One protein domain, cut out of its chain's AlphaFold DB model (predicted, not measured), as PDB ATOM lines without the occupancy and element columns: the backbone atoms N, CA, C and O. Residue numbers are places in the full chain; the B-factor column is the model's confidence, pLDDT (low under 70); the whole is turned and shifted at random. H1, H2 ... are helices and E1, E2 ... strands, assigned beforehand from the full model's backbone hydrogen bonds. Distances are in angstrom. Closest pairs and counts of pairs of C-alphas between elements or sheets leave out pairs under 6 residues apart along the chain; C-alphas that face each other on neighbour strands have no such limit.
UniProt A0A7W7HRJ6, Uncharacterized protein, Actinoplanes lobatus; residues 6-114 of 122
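Overview. This is residues 6 to 114 of the 122 residues of an uncharacterized protein of Actinoplanes lobatus (UniProt A0A7W7HRJ6). One long helix, H1, is the spine of a rod: the three-stranded sheet E1 E2 E3 packs along its residues 43 to 57, and the hairpin E4 and E5 packs on the same side of its residues 61 to 73, with H2 beside E5. The 109 printed residues include two named helices and five named strands, in the order E1 E2 E3 H1 E4 E5 H2, of mixed class. Both sheets are antiparallel. The whole is only just extended, close to loose, with a radius of gyration of the C-alphas of 20.1 A and spans of 68 by 20 by 19 A.

Arrangement. E1, residues 6 to 12, E2, 19 to 27, and E3, 34 to 40, form a meander, each strand the antiparallel neighbour of the one before. N 9 and O 23, at 2.8 A, and N 24 and O 38, at 2.9 A, are within hydrogen-bond range. H1, residues 43 to 74, is on one face, giving two layers, at a height over the sheet of 7.7 A. It runs along the strands, at 17 degrees to E2 on the local plane; their closest C-alphas, of Val 26 and Ala 54, are 6.0 A apart. E4, residues 79 to 83, and E5, 89 to 93, are a hairpin, with N 82 and O 90 within hydrogen-bond range at 2.9 A. The closest C-alphas of H1 and E4, of Leu 65 and Val 81, are 6.2 A apart. H2, residues 99 to 113, touches H1 at residues 68 to 72 of H1 alone, closest at the C-alphas of Leu 72 and Ala 108, 6.8 A, with a steep tilt of 39 degrees, opposite ways. In both helices every O i to N i+4 pair is within hydrogen-bond range.

Along the chain. E1 begins at C-alpha 6 (4.111, -24.263, -27.056). E2 is 24.3 A long. H1 runs 46.2 A, from C-alpha 43 (-4.031, -18.648, -35.280). H2, 20.7 A, ends at C-alpha 113 (28.705, -32.347, -23.547).

Size, cuts and confidence. The C-alphas farthest apart, of Gly 16 and Ser 98, are 68.2 A apart. The printed part has no cut and no long link. Mean pLDDT of the printed part is 74.4; 30 residues are under 70, among them 84 to 89 and 108 to 114.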
ATOM      1  N   TYR A   6       4.191 -25.519 -26.329       75.50
ATOM      2  CA  TYR A   6       4.111 -24.263 -27.056       75.50
ATOM      3  C   TYR A   6       3.060 -23.318 -26.483       75.50
ATOM      4  O   TYR A   6       2.059 -23.731 -25.891       75.50
ATOM      5  N   ARG A   7       3.299 -22.021 -26.676       81.62
ATOM      6  CA  ARG A   7       2.390 -20.931 -26.308       81.62
ATOM      7  C   ARG A   7       2.179 -20.002 -27.494       81.62
ATOM      8  O   ARG A   7       3.016 -19.911 -28.388       81.62
ATOM      9  N   LEU A   8       1.030 -19.334 -27.492       82.75
ATOM     10  CA  LEU A   8       0.568 -18.454 -28.561       82.75
ATOM     11  C   LEU A   8       0.229 -17.087 -27.981       82.75
ATOM     12  O   LEU A   8      -0.493 -16.996 -26.986       82.75
ATOM     13  N   PHE A   9       0.676 -16.037 -28.656       86.12
ATOM     14  CA  PHE A   9       0.433 -14.655 -28.273       86.12
ATOM     15  C   PHE A   9      -0.213 -13.924 -29.447       86.12
ATOM     16  O   PHE A   9       0.336 -13.865 -30.546       86.12
ATOM     17  N   ALA A  10      -1.411 -13.388 -29.233       76.00
ATOM     18  CA  ALA A  10      -2.087 -12.567 -30.227       76.00
ATOM     19  C   ALA A  10      -1.511 -11.146 -30.182       76.00
ATOM     20  O   ALA A  10      -1.584 -10.482 -29.148       76.00
ATOM     21  N   PHE A  11      -0.962 -10.675 -31.300       78.75
ATOM     22  CA  PHE A  11      -0.481  -9.306 -31.423       78.75
ATOM     23  C   PHE A  11      -1.509  -8.442 -32.153       78.75
ATOM     24  O   PHE A  11      -1.888  -8.710 -33.299       78.75
ATOM     25  N   TYR A  12      -1.928  -7.365 -31.497       72.69
ATOM     26  CA  TYR A  12      -2.872  -6.397 -32.040       72.69
ATOM     27  C   TYR A  12      -2.139  -5.139 -32.485       72.69
ATOM     28  O   TYR A  12      -1.309  -4.595 -31.757       72.69
ATOM     29  N   ASN A  13      -2.454  -4.664 -33.690       69.94
ATOM     30  CA  ASN A  13      -1.861  -3.444 -34.207       69.94
ATOM     31  C   ASN A  13      -2.526  -2.234 -33.532       69.94
ATOM     32  O   ASN A  13      -3.699  -1.942 -33.780       69.94
ATOM     33  N   VAL A  14      -1.779  -1.553 -32.661       60.50
ATOM     34  CA  VAL A  14      -2.292  -0.513 -31.746       60.50
ATOM     35  C   VAL A  14      -2.952   0.650 -32.497       60.50
ATOM     36  O   VAL A  14      -3.903   1.245 -32.005       60.50
ATOM     37  N   THR A  15      -2.502   0.944 -33.717       69.62
ATOM     38  CA  THR A  15      -3.028   2.034 -34.553       69.62
ATOM     39  C   THR A  15      -4.290   1.680 -35.336       69.62
ATOM     40  O   THR A  15      -4.986   2.585 -35.787       69.62
ATOM     41  N   GLY A  16      -4.597   0.393 -35.525       62.81
ATOM     42  CA  GLY A  16      -5.655  -0.039 -36.442       62.81
ATOM     43  C   GLY A  16      -6.725  -0.950 -35.847       62.81
ATOM     44  O   GLY A  16      -7.636  -1.335 -36.577       62.81
ATOM     45  N   GLY A  17      -6.606  -1.350 -34.576       66.50
ATOM     46  CA  GLY A  17      -7.595  -2.185 -33.876       66.50
ATOM     47  C   GLY A  17      -7.781  -3.600 -34.445       66.50
ATOM     48  O   GLY A  17      -8.616  -4.356 -33.956       66.50
ATOM     49  N   HIS A  18      -7.013  -3.976 -35.467       71.69
ATOM     50  CA  HIS A  18      -7.048  -5.291 -36.088       71.69
ATOM     51  C   HIS A  18      -5.902  -6.157 -35.576       71.69
ATOM     52  O   HIS A  18      -4.813  -5.683 -35.231       71.69
ATOM     53  N   LEU A  19      -6.158  -7.459 -35.541       76.25
ATOM     54  CA  LEU A  19      -5.141  -8.444 -35.235       76.25
ATOM     55  C   LEU A  19      -4.080  -8.446 -36.345       76.25
ATOM     56  O   LEU A  19      -4.412  -8.657 -37.511       76.25
ATOM     57  N   GLY A  20      -2.821  -8.195 -35.985       80.94
ATOM     58  CA  GLY A  20      -1.712  -8.154 -36.939       80.94
ATOM     59  C   GLY A  20      -1.174  -9.551 -37.237       80.94
ATOM     60  O   GLY A  20      -1.085  -9.967 -38.393       80.94
ATOM     61  N   HIS A  21      -0.836 -10.292 -36.182       86.06
ATOM     62  CA  HIS A  21      -0.264 -11.632 -36.278       86.06
ATOM     63  C   HIS A  21      -0.390 -12.383 -34.946       86.06
ATOM     64  O   HIS A  21      -0.788 -11.828 -33.925       86.06
ATOM     65  N   TYR A  22      -0.032 -13.658 -34.975       87.19
ATOM     66  CA  TYR A  22       0.176 -14.509 -33.815       87.19
ATOM     67  C   TYR A  22       1.664 -14.818 -33.709       87.19
ATOM     68  O   TYR A  22       2.246 -15.360 -34.652       87.19
ATOM     69  N   ASP A  23       2.268 -14.461 -32.585       88.06
ATOM     70  CA  ASP A  23       3.599 -14.929 -32.220       88.06
ATOM     71  C   ASP A  23       3.457 -16.268 -31.476       88.06
ATOM     72  O   ASP A  23       2.442 -16.533 -30.823       88.06
ATOM     73  N   TRP A  24       4.445 -17.141 -31.620       89.19
ATOM     74  CA  TRP A  24       4.474 -18.441 -30.964       89.19
ATOM     75  C   TRP A  24       5.865 -18.749 -30.432       89.19
ATOM     76  O   TRP A  24       6.871 -18.325 -30.999       89.19
ATOM     77  N   GLU A  25       5.900 -19.515 -29.351       88.38
ATOM     78  CA  GLU A  25       7.117 -19.927 -28.659       88.38
ATOM     79  C   GLU A  25       7.010 -21.401 -28.282       88.38
ATOM     80  O   GLU A  25       5.946 -21.853 -27.860       88.38
ATOM     81  N   VAL A  26       8.111 -22.132 -28.424       82.69
ATOM     82  CA  VAL A  26       8.290 -23.514 -27.975       82.69
ATOM     83  C   VAL A  26       9.318 -23.506 -26.857       82.69
ATOM     84  O   VAL A  26      10.410 -22.959 -27.002       82.69
ATOM     85  N   THR A  27       8.970 -24.147 -25.753       78.56
ATOM     86  CA  THR A  27       9.823 -24.329 -24.575       78.56
ATOM     87  C   THR A  27      10.001 -25.819 -24.318       78.56
ATOM     88  O   THR A  27       9.182 -26.626 -24.761       78.56
ATOM     89  N   ASP A  28      11.042 -26.199 -23.588       67.25
ATOM     90  CA  ASP A  28      11.281 -27.591 -23.172       67.25
ATOM     91  C   ASP A  28      10.283 -28.112 -22.113       67.25
ATOM     92  O   ASP A  28      10.363 -29.266 -21.696       67.25
ATOM     93  N   GLY A  29       9.320 -27.289 -21.682       68.25
ATOM     94  CA  GLY A  29       8.317 -27.647 -20.685       68.25
ATOM     95  C   GLY A  29       7.759 -26.426 -19.956       68.25
ATOM     96  O   GLY A  29       7.846 -25.295 -20.430       68.25
ATOM     97  N   ILE A  30       7.163 -26.632 -18.778       52.00
ATOM     98  CA  ILE A  30       6.561 -25.539 -18.002       52.00
ATOM     99  C   ILE A  30       7.661 -24.609 -17.465       52.00
ATOM    100  O   ILE A  30       8.203 -24.829 -16.387       52.00
ATOM    101  N   GLY A  31       7.938 -23.532 -18.206       56.41
ATOM    102  CA  GLY A  31       8.794 -22.425 -17.768       56.41
ATOM    103  C   GLY A  31      10.295 -22.598 -18.010       56.41
ATOM    104  O   GLY A  31      11.065 -21.799 -17.481       56.41
ATOM    105  N   GLY A  32      10.716 -23.601 -18.780       62.31
ATOM    106  CA  GLY A  32      12.123 -23.758 -19.141       62.31
ATOM    107  C   GLY A  32      12.533 -22.964 -20.397       62.31
ATOM    108  O   GLY A  32      11.757 -22.134 -20.889       62.31
ATOM    109  N   PRO A  33      13.790 -23.110 -20.863       70.88
ATOM    110  CA  PRO A  33      14.381 -22.294 -21.922       70.88
ATOM    111  C   PRO A  33      13.580 -22.282 -23.230       70.88
ATOM    112  O   PRO A  33      13.007 -23.284 -23.661       70.88
ATOM    113  N   LEU A  34      13.605 -21.126 -23.903       74.88
ATOM    114  CA  LEU A  34      13.048 -20.957 -25.243       74.88
ATOM    115  C   LEU A  34      13.864 -21.785 -26.248       74.88
ATOM    116  O   LEU A  34      15.051 -21.530 -26.448       74.88
ATOM    117  N   LEU A  35      13.216 -22.760 -26.882       78.06
ATOM    118  CA  LEU A  35      13.818 -23.638 -27.888       78.06
ATOM    119  C   LEU A  35      13.645 -23.082 -29.302       78.06
ATOM    120  O   LEU A  35      14.566 -23.134 -30.113       78.06
ATOM    121  N   ALA A  36      12.461 -22.543 -29.595       82.69
ATOM    122  CA  ALA A  36      12.136 -21.948 -30.883       82.69
ATOM    123  C   ALA A  36      11.045 -20.889 -30.726       82.69
ATOM    124  O   ALA A  36      10.220 -20.957 -29.816       82.69
ATOM    125  N   SER A  37      11.005 -19.931 -31.644       91.19
ATOM    126  CA  SER A  37       9.945 -18.926 -31.706       91.19
ATOM    127  C   SER A  37       9.682 -18.512 -33.143       91.19
ATOM    128  O   SER A  37      10.582 -18.571 -33.984       91.19
ATOM    129  N   GLY A  38       8.487 -18.008 -33.413       90.00
ATOM    130  CA  GLY A  38       8.167 -17.465 -34.721       90.00
ATOM    131  C   GLY A  38       6.858 -16.700 -34.749       90.00
ATOM    132  O   GLY A  38       6.251 -16.400 -33.726       90.00
ATOM    133  N   ARG A  39       6.436 -16.371 -35.970       91.56
ATOM    134  CA  ARG A  39       5.258 -15.549 -36.239       91.56
ATOM    135  C   ARG A  39       4.414 -16.157 -37.345       91.56
ATOM    136  O   ARG A  39       4.931 -16.738 -38.297       91.56
ATOM    137  N   SER A  40       3.102 -15.992 -37.257       90.25
ATOM    138  CA  SER A  40       2.157 -16.372 -38.305       90.25
ATOM    139  C   SER A  40       0.993 -15.399 -38.391       90.25
ATOM    140  O   SER A  40       0.562 -14.827 -37.400       90.25
ATOM    141  N   ARG A  41       0.440 -15.213 -39.591       87.69
ATOM    142  CA  ARG A  41      -0.690 -14.286 -39.803       87.69
ATOM    143  C   ARG A  41      -2.019 -14.813 -39.254       87.69
ATOM    144  O   ARG A  41      -2.949 -14.043 -39.065       87.69
ATOM    145  N   THR A  42      -2.129 -16.118 -39.020       86.69
ATOM    146  CA  THR A  42      -3.362 -16.766 -38.554       86.69
ATOM    147  C   THR A  42      -3.091 -17.640 -37.337       86.69
ATOM    148  O   THR A  42      -1.997 -18.188 -37.198       86.69
ATOM    149  N   LYS A  43      -4.113 -17.814 -36.487       85.25
ATOM    150  CA  LYS A  43      -4.031 -18.648 -35.280       85.25
ATOM    151  C   LYS A  43      -3.651 -20.082 -35.635       85.25
ATOM    152  O   LYS A  43      -2.683 -20.615 -35.118       85.25
ATOM    153  N   ARG A  44      -4.364 -20.651 -36.611       86.94
ATOM    154  CA  ARG A  44      -4.141 -22.013 -37.110       86.94
ATOM    155  C   ARG A  44      -2.751 -22.196 -37.729       86.94
ATOM    156  O   ARG A  44      -2.188 -23.280 -37.649       86.94
ATOM    157  N   GLY A  45      -2.212 -21.155 -38.368       86.38
ATOM    158  CA  GLY A  45      -0.845 -21.162 -38.888       86.38
ATOM    159  C   GLY A  45       0.189 -21.197 -37.767       86.38
ATOM    160  O   GLY A  45       1.103 -22.011 -37.820       86.38
ATOM    161  N   ALA A  46      -0.006 -20.379 -36.728       85.56
ATOM    162  CA  ALA A  46       0.862 -20.364 -35.555       85.56
ATOM    163  C   ALA A  46       0.807 -21.692 -34.783       85.56
ATOM    164  O   ALA A  46       1.851 -22.221 -34.434       85.56
ATOM    165  N   GLU A  47      -0.387 -22.260 -34.577       83.06
ATOM    166  CA  GLU A  47      -0.574 -23.571 -33.935       83.06
ATOM    167  C   GLU A  47       0.181 -24.681 -34.674       83.06
ATOM    168  O   GLU A  47       0.903 -25.450 -34.046       83.06
ATOM    169  N   ARG A  48       0.057 -24.747 -36.008       88.25
ATOM    170  CA  ARG A  48       0.783 -25.737 -36.820       88.25
ATOM    171  C   ARG A  48       2.292 -25.531 -36.756       88.25
ATOM    172  O   ARG A  48       3.004 -26.471 -36.446       88.25
ATOM    173  N   ALA A  49       2.763 -24.308 -36.991       85.88
ATOM    174  CA  ALA A  49       4.193 -24.012 -36.990       85.88
ATOM    175  C   ALA A  49       4.843 -24.296 -35.625       85.88
ATOM    176  O   ALA A  49       5.938 -24.848 -35.571       85.88
ATOM    177  N   ALA A  50       4.158 -23.960 -34.530       80.75
ATOM    178  CA  ALA A  50       4.634 -24.232 -33.182       80.75
ATOM    179  C   ALA A  50       4.630 -25.733 -32.853       80.75
ATOM    180  O   ALA A  50       5.570 -26.214 -32.228       80.75
ATOM    181  N   ALA A  51       3.611 -26.480 -33.296       78.25
ATOM    182  CA  ALA A  51       3.556 -27.931 -33.128       78.25
ATOM    183  C   ALA A  51       4.657 -28.647 -33.930       78.25
ATOM    184  O   ALA A  51       5.348 -29.500 -33.380       78.25
ATOM    185  N   ASP A  52       4.870 -28.255 -35.189       81.69
ATOM    186  CA  ASP A  52       5.931 -28.806 -36.040       81.69
ATOM    187  C   ASP A  52       7.320 -28.511 -35.440       81.69
ATOM    188  O   ASP A  52       8.184 -29.386 -35.375       81.69
ATOM    189  N   ALA A  53       7.529 -27.290 -34.933       81.56
ATOM    190  CA  ALA A  53       8.765 -26.909 -34.253       81.56
ATOM    191  C   ALA A  53       8.971 -27.679 -32.936       81.56
ATOM    192  O   ALA A  53      10.092 -28.098 -32.649       81.56
ATOM    193  N   ALA A  54       7.911 -27.894 -32.150       78.38
ATOM    194  CA  ALA A  54       7.958 -28.683 -30.921       78.38
ATOM    195  C   ALA A  54       8.344 -30.144 -31.191       78.38
ATOM    196  O   ALA A  54       9.260 -30.650 -30.546       78.38
ATOM    197  N   ALA A  55       7.726 -30.778 -32.192       74.69
ATOM    198  CA  ALA A  55       8.057 -32.142 -32.606       74.69
ATOM    199  C   ALA A  55       9.514 -32.253 -33.091       74.69
ATOM    200  O   ALA A  55      10.245 -33.153 -32.684       74.69
ATOM    201  N   SER A  56       9.979 -31.286 -33.889       74.31
ATOM    202  CA  SER A  56      11.374 -31.260 -34.343       74.31
ATOM    203  C   SER A  56      12.365 -31.084 -33.186       74.31
ATOM    204  O   SER A  56      13.437 -31.693 -33.190       74.31
ATOM    205  N   CYS A  57      12.016 -30.288 -32.170       73.00
ATOM    206  CA  CYS A  57      12.835 -30.146 -30.967       73.00
ATOM    207  C   CYS A  57      12.897 -31.450 -30.162       73.00
ATOM    208  O   CYS A  57      13.970 -31.794 -29.670       73.00
ATOM    209  N   GLU A  58      11.784 -32.177 -30.044       71.00
ATOM    210  CA  GLU A  58      11.731 -33.477 -29.366       71.00
ATOM    211  C   GLU A  58      12.652 -34.493 -30.054       71.00
ATOM    212  O   GLU A  58      13.561 -35.026 -29.415       71.00
ATOM    213  N   GLU A  59      12.534 -34.651 -31.376       68.62
ATOM    214  CA  GLU A  59      13.413 -35.530 -32.162       68.62
ATOM    215  C   GLU A  59      14.895 -35.128 -32.060       68.62
ATOM    216  O   GLU A  59      15.786 -35.982 -31.975       68.62
ATOM    217  N   ALA A  60      15.191 -33.823 -32.050       68.38
ATOM    218  CA  ALA A  60      16.553 -33.312 -31.920       68.38
ATOM    219  C   ALA A  60      17.147 -33.582 -30.527       68.38
ATOM    220  O   ALA A  60      18.337 -33.910 -30.417       68.38
ATOM    221  N   ILE A  61      16.332 -33.462 -29.472       70.75
ATOM    222  CA  ILE A  61      16.699 -33.789 -28.091       70.75
ATOM    223  C   ILE A  61      16.955 -35.290 -27.966       70.75
ATOM    224  O   ILE A  61      18.036 -35.675 -27.517       70.75
ATOM    225  N   GLU A  62      16.032 -36.137 -28.416       74.06
ATOM    226  CA  GLU A  62      16.195 -37.592 -28.369       74.06
ATOM    227  C   GLU A  62      17.423 -38.044 -29.159       74.06
ATOM    228  O   GLU A  62      18.274 -38.758 -28.629       74.06
ATOM    229  N   SER A  63      17.602 -37.530 -30.380       70.44
ATOM    230  CA  SER A  63      18.800 -37.791 -31.183       70.44
ATOM    231  C   SER A  63      20.083 -37.362 -30.472       70.44
ATOM    232  O   SER A  63      21.117 -38.022 -30.591       70.44
ATOM    233  N   ARG A  64      20.067 -36.245 -29.732       71.25
ATOM    234  CA  ARG A  64      21.224 -35.805 -28.941       71.25
ATOM    235  C   ARG A  64      21.504 -36.765 -27.789       71.25
ATOM    236  O   ARG A  64      22.666 -37.132 -27.610       71.25
ATOM    237  N   LEU A  65      20.485 -37.165 -27.032       76.44
ATOM    238  CA  LEU A  65      20.629 -38.109 -25.921       76.44
ATOM    239  C   LEU A  65      21.126 -39.471 -26.418       76.44
ATOM    240  O   LEU A  65      22.051 -40.032 -25.833       76.44
ATOM    241  N   GLU A  66      20.600 -39.955 -27.545       80.50
ATOM    242  CA  GLU A  66      21.009 -41.224 -28.144       80.50
ATOM    243  C   GLU A  66      22.454 -41.184 -28.654       80.50
ATOM    244  O   GLU A  66      23.214 -42.125 -28.433       80.50
ATOM    245  N   ARG A  67      22.902 -40.065 -29.245       77.69
ATOM    246  CA  ARG A  67      24.322 -39.888 -29.602       77.69
ATOM    247  C   ARG A  67      25.235 -39.976 -28.380       77.69
ATOM    248  O   ARG A  67      26.280 -40.623 -28.451       77.69
ATOM    249  N   VAL A  68      24.856 -39.341 -27.267       75.81
ATOM    250  CA  VAL A  68      25.619 -39.407 -26.009       75.81
ATOM    251  C   VAL A  68      25.634 -40.842 -25.476       75.81
ATOM    252  O   VAL A  68      26.707 -41.357 -25.158       75.81
ATOM    253  N   ARG A  69      24.476 -41.512 -25.449       80.25
ATOM    254  CA  ARG A  69      24.330 -42.910 -25.019       80.25
ATOM    255  C   ARG A  69      25.194 -43.852 -25.857       80.25
ATOM    256  O   ARG A  69      26.001 -44.590 -25.301       80.25
ATOM    257  N   THR A  70      25.086 -43.775 -27.182       81.81
ATOM    258  CA  THR A  70      25.860 -44.591 -28.128       81.81
ATOM    259  C   THR A  70      27.363 -44.369 -27.965       81.81
ATOM    260  O   THR A  70      28.134 -45.328 -27.955       81.81
ATOM    261  N   ARG A  71      27.808 -43.117 -27.795       79.25
ATOM    262  CA  ARG A  71      29.233 -42.812 -27.630       79.25
ATOM    263  C   ARG A  71      29.791 -43.366 -26.320       79.25
ATOM    264  O   ARG A  71      30.852 -43.980 -26.335       79.25
ATOM    265  N   LEU A  72      29.067 -43.196 -25.214       75.19
ATOM    266  CA  LEU A  72      29.467 -43.740 -23.912       75.19
ATOM    267  C   LEU A  72      29.442 -45.277 -23.905       75.19
ATOM    268  O   LEU A  72      30.351 -45.902 -23.357       75.19
ATOM    269  N   ALA A  73      28.469 -45.890 -24.587       78.56
ATOM    270  CA  ALA A  73      28.414 -47.338 -24.775       78.56
ATOM    271  C   ALA A  73      29.608 -47.867 -25.588       78.56
ATOM    272  O   ALA A  73      30.175 -48.899 -25.228       78.56
ATOM    273  N   ALA A  74      30.035 -47.151 -26.636       78.56
ATOM    274  CA  ALA A  74      31.230 -47.494 -27.413       78.56
ATOM    275  C   ALA A  74      32.520 -47.440 -26.572       78.56
ATOM    276  O   ALA A  74      33.440 -48.221 -26.802       78.56
ATOM    277  N   ASP A  75      32.555 -46.586 -25.548       73.38
ATOM    278  CA  ASP A  75      33.646 -46.524 -24.569       73.38
ATOM    279  C   ASP A  75      33.543 -47.605 -23.471       73.38
ATOM    280  O   ASP A  75      34.361 -47.631 -22.546       73.38
ATOM    281  N   GLY A  76      32.577 -48.525 -23.584       73.56
ATOM    282  CA  GLY A  76      32.358 -49.651 -22.673       73.56
ATOM    283  C   GLY A  76      31.500 -49.316 -21.453       73.56
ATOM    284  O   GLY A  76      31.427 -50.117 -20.523       73.56
ATOM    285  N   VAL A  77      30.855 -48.147 -21.433       71.56
ATOM    286  CA  VAL A  77      30.101 -47.661 -20.277       71.56
ATOM    287  C   VAL A  77      28.599 -47.780 -20.529       71.56
ATOM    288  O   VAL A  77      28.050 -47.131 -21.416       71.56
ATOM    289  N   ARG A  78      27.901 -48.574 -19.711       73.50
ATOM    290  CA  ARG A  78      26.431 -48.613 -19.723       73.50
ATOM    291  C   ARG A  78      25.873 -47.493 -18.854       73.50
ATOM    292  O   ARG A  78      26.077 -47.484 -17.642       73.50
ATOM    293  N   VAL A  79      25.152 -46.576 -19.483       75.31
ATOM    294  CA  VAL A  79      24.563 -45.409 -18.828       75.31
ATOM    295  C   VAL A  79      23.103 -45.230 -19.219       75.31
ATOM    296  O   VAL A  79      22.716 -45.504 -20.356       75.31
ATOM    297  N   ASP A  80      22.318 -44.718 -18.284       80.88
ATOM    298  CA  ASP A  80      21.097 -43.992 -18.575       80.88
ATOM    299  C   ASP A  80      21.428 -42.515 -18.834       80.88
ATOM    300  O   ASP A  80      22.271 -41.916 -18.162       80.88
ATOM    301  N   VAL A  81      20.793 -41.932 -19.845       77.62
ATOM    302  CA  VAL A  81      21.031 -40.550 -20.271       77.62
ATOM    303  C   VAL A  81      19.684 -39.854 -20.339       77.62
ATOM    304  O   VAL A  81      18.809 -40.271 -21.096       77.62
ATOM    305  N   ARG A  82      19.532 -38.789 -19.554       77.44
ATOM    306  CA  ARG A  82      18.298 -38.004 -19.425       77.44
ATOM    307  C   ARG A  82      18.604 -36.512 -19.439       77.44
ATOM    308  O   ARG A  82      19.765 -36.128 -19.356       77.44
ATOM    309  N   LEU A  83      17.584 -35.670 -19.551       71.88
ATOM    310  CA  LEU A  83      17.712 -34.244 -19.246       71.88
ATOM    311  C   LEU A  83      17.289 -33.980 -17.795       71.88
ATOM    312  O   LEU A  83      16.381 -34.652 -17.298       71.88
ATOM    313  N   ASP A  84      17.934 -33.021 -17.129       66.94
ATOM    314  CA  ASP A  84      17.404 -32.436 -15.893       66.94
ATOM    315  C   ASP A  84      16.299 -31.404 -16.176       66.94
ATOM    316  O   ASP A  84      15.997 -31.077 -17.324       66.94
ATOM    317  N   GLU A  85      15.698 -30.871 -15.110       60.94
ATOM    318  CA  GLU A  85      14.652 -29.835 -15.161       60.94
ATOM    319  C   GLU A  85      15.109 -28.521 -15.822       60.94
ATOM    320  O   GLU A  85      14.293 -27.646 -16.087       60.94
ATOM    321  N   GLN A  86      16.413 -28.359 -16.060       58.22
ATOM    322  CA  GLN A  86      17.026 -27.180 -16.669       58.22
ATOM    323  C   GLN A  86      17.520 -27.474 -18.096       58.22
ATOM    324  O   GLN A  86      18.280 -26.684 -18.659       58.22
ATOM    325  N   GLY A  87      17.140 -28.622 -18.672       56.47
ATOM    326  CA  GLY A  87      17.499 -29.017 -20.032       56.47
ATOM    327  C   GLY A  87      18.969 -29.415 -20.202       56.47
ATOM    328  O   GLY A  87      19.470 -29.485 -21.331       56.47
ATOM    329  N   ARG A  88      19.698 -29.680 -19.110       66.06
ATOM    330  CA  ARG A  88      21.081 -30.176 -19.176       66.06
ATOM    331  C   ARG A  88      21.085 -31.688 -19.306       66.06
ATOM    332  O   ARG A  88      20.303 -32.376 -18.662       66.06
ATOM    333  N   VAL A  89      22.005 -32.213 -20.111       69.81
ATOM    334  CA  VAL A  89      22.214 -33.662 -20.213       69.81
ATOM    335  C   VAL A  89      22.732 -34.167 -18.875       69.81
ATOM    336  O   VAL A  89      23.729 -33.655 -18.398       69.81
ATOM    337  N   CYS A  90      22.095 -35.178 -18.303       72.44
ATOM    338  CA  CYS A  90      22.507 -35.896 -17.106       72.44
ATOM    339  C   CYS A  90      22.744 -37.363 -17.460       72.44
ATOM    340  O   CYS A  90      21.970 -37.977 -18.193       72.44
ATOM    341  N   VAL A  91      23.813 -37.932 -16.916       73.69
ATOM    342  CA  VAL A  91      24.235 -39.309 -17.178       73.69
ATOM    343  C   VAL A  91      24.270 -40.056 -15.856       73.69
ATOM    344  O   VAL A  91      24.893 -39.586 -14.910       73.69
ATOM    345  N   HIS A  92      23.595 -41.202 -15.801       74.38
ATOM    346  CA  HIS A  92      23.562 -42.093 -14.648       74.38
ATOM    347  C   HIS A  92      24.143 -43.450 -15.050       74.38
ATOM    348  O   HIS A  92      23.725 -44.014 -16.058       74.38
ATOM    349  N   PRO A  93      25.103 -44.014 -14.312       70.50
ATOM    350  CA  PRO A  93      25.603 -45.354 -14.594       70.50
ATOM    351  C   PRO A  93      24.505 -46.401 -14.342       70.50
ATOM    352  O   PRO A  93      23.833 -46.378 -13.315       70.50
ATOM    353  N   ALA A  94      24.323 -47.332 -15.283       70.25
ATOM    354  CA  ALA A  94      23.279 -48.364 -15.209       70.25
ATOM    355  C   ALA A  94      23.632 -49.530 -14.257       70.25
ATOM    356  O   ALA A  94      22.839 -50.451 -14.070       70.25
ATOM    357  N   CYS A  95      24.833 -49.523 -13.677       61.34
ATOM    358  CA  CYS A  95      25.325 -50.506 -12.716       61.34
ATOM    359  C   CYS A  95      26.176 -49.821 -11.636       61.34
ATOM    360  O   CYS A  95      26.627 -48.692 -11.828       61.34
ATOM    361  N   ALA A  96      26.417 -50.516 -10.517       61.78
ATOM    362  CA  ALA A  96      27.392 -50.092  -9.516       61.78
ATOM    363  C   ALA A  96      28.773 -49.983 -10.182       61.78
ATOM    364  O   ALA A  96      29.436 -50.982 -10.454       61.78
ATOM    365  N   CYS A  97      29.157 -48.762 -10.529       63.72
ATOM    366  CA  CYS A  97      30.403 -48.471 -11.214       63.72
ATOM    367  C   CYS A  97      31.547 -48.403 -10.204       63.72
ATOM    368  O   CYS A  97      31.421 -47.777  -9.152       63.72
ATOM    369  N   SER A  98      32.680 -49.016 -10.545       71.25
ATOM    370  CA  SER A  98      33.918 -48.788  -9.802       71.25
ATOM    371  C   SER A  98      34.353 -47.321  -9.940       71.25
ATOM    372  O   SER A  98      34.001 -46.648 -10.912       71.25
ATOM    373  N   ASP A  99      35.183 -46.823  -9.021       73.06
ATOM    374  CA  ASP A  99      35.775 -45.476  -9.119       73.06
ATOM    375  C   ASP A  99      36.505 -45.235 -10.453       73.06
ATOM    376  O   ASP A  99      36.577 -44.107 -10.950       73.06
ATOM    377  N   VAL A 100      37.065 -46.293 -11.045       73.06
ATOM    378  CA  VAL A 100      37.768 -46.233 -12.332       73.06
ATOM    379  C   VAL A 100      36.773 -46.043 -13.475       73.06
ATOM    380  O   VAL A 100      36.981 -45.170 -14.323       73.06
ATOM    381  N   ASP A 101      35.670 -46.793 -13.464       69.69
ATOM    382  CA  ASP A 101      34.599 -46.651 -14.452       69.69
ATOM    383  C   ASP A 101      33.951 -45.275 -14.342       69.69
ATOM    384  O   ASP A 101      33.791 -44.595 -15.353       69.69
ATOM    385  N   HIS A 102      33.693 -44.806 -13.119       70.00
ATOM    386  CA  HIS A 102      33.156 -43.475 -12.846       70.00
ATOM    387  C   HIS A 102      34.010 -42.367 -13.481       70.00
ATOM    388  O   HIS A 102      33.504 -41.511 -14.211       70.00
ATOM    389  N   ARG A 103      35.334 -42.390 -13.264       75.38
ATOM    390  CA  ARG A 103      36.251 -41.402 -13.865       75.38
ATOM    391  C   ARG A 103      36.284 -41.495 -15.388       75.38
ATOM    392  O   ARG A 103      36.448 -40.470 -16.053       75.38
ATOM    393  N   ARG A 104      36.139 -42.700 -15.944       71.50
ATOM    394  CA  ARG A 104      36.069 -42.918 -17.392       71.50
ATOM    395  C   ARG A 104      34.791 -42.318 -17.979       71.50
ATOM    396  O   ARG A 104      34.893 -41.600 -18.972       71.50
ATOM    397  N   VAL A 105      33.638 -42.514 -17.325       69.62
ATOM    398  CA  VAL A 105      32.361 -41.891 -17.724       69.62
ATOM    399  C   VAL A 105      32.488 -40.376 -17.707       69.62
ATOM    400  O   VAL A 105      32.203 -39.727 -18.708       69.62
ATOM    401  N   MET A 106      32.984 -39.817 -16.602       71.12
ATOM    402  CA  MET A 106      33.148 -38.374 -16.441       71.12
ATOM    403  C   MET A 106      34.048 -37.768 -17.520       71.12
ATOM    404  O   MET A 106      33.702 -36.741 -18.098       71.12
ATOM    405  N   ARG A 107      35.178 -38.409 -17.847       71.50
ATOM    406  CA  ARG A 107      36.078 -37.936 -18.913       71.50
ATOM    407  C   ARG A 107      35.427 -37.979 -20.292       71.50
ATOM    408  O   ARG A 107      35.499 -36.988 -21.015       71.50
ATOM    409  N   ALA A 108      34.805 -39.102 -20.649       66.94
ATOM    410  CA  ALA A 108      34.139 -39.251 -21.940       66.94
ATOM    411  C   ALA A 108      32.990 -38.243 -22.079       66.94
ATOM    412  O   ALA A 108      32.834 -37.587 -23.104       66.94
ATOM    413  N   PHE A 109      32.235 -38.045 -21.006       65.69
ATOM    414  CA  PHE A 109      31.098 -37.150 -20.987       65.69
ATOM    415  C   PHE A 109      31.471 -35.665 -21.043       65.69
ATOM    416  O   PHE A 109      30.872 -34.918 -21.818       65.69
ATOM    417  N   LEU A 110      32.498 -35.236 -20.299       66.12
ATOM    418  CA  LEU A 110      33.025 -33.868 -20.372       66.12
ATOM    419  C   LEU A 110      33.524 -33.521 -21.781       66.12
ATOM    420  O   LEU A 110      33.324 -32.397 -22.236       66.12
ATOM    421  N   ALA A 111      34.112 -34.488 -22.491       65.38
ATOM    422  CA  ALA A 111      34.552 -34.305 -23.873       65.38
ATOM    423  C   ALA A 111      33.387 -34.150 -24.871       65.38
ATOM    424  O   ALA A 111      33.566 -33.551 -25.928       65.38
ATOM    425  N   ILE A 112      32.203 -34.682 -24.550       61.50
ATOM    426  CA  ILE A 112      31.033 -34.684 -25.441       61.50
ATOM    427  C   ILE A 112      30.112 -33.489 -25.177       61.50
ATOM    428  O   ILE A 112      29.578 -32.900 -26.114       61.50
ATOM    429  N   ALA A 113      29.859 -33.163 -23.908       55.25
ATOM    430  CA  ALA A 113      28.705 -32.347 -23.547       55.25
ATOM    431  C   ALA A 113      29.015 -30.864 -23.287       55.25
ATOM    432  O   ALA A 113      28.073 -30.074 -23.249       55.25
ATOM    433  N   GLY A 114      30.283 -30.466 -23.129       46.03
ATOM    434  CA  GLY A 114      30.707 -29.062 -22.975       46.03
ATOM    435  C   GLY A 114      30.204 -28.328 -21.716       46.03
ATOM    436  O   GLY A 114      30.805 -27.336 -21.321       46.03
TER     437      GLY A 114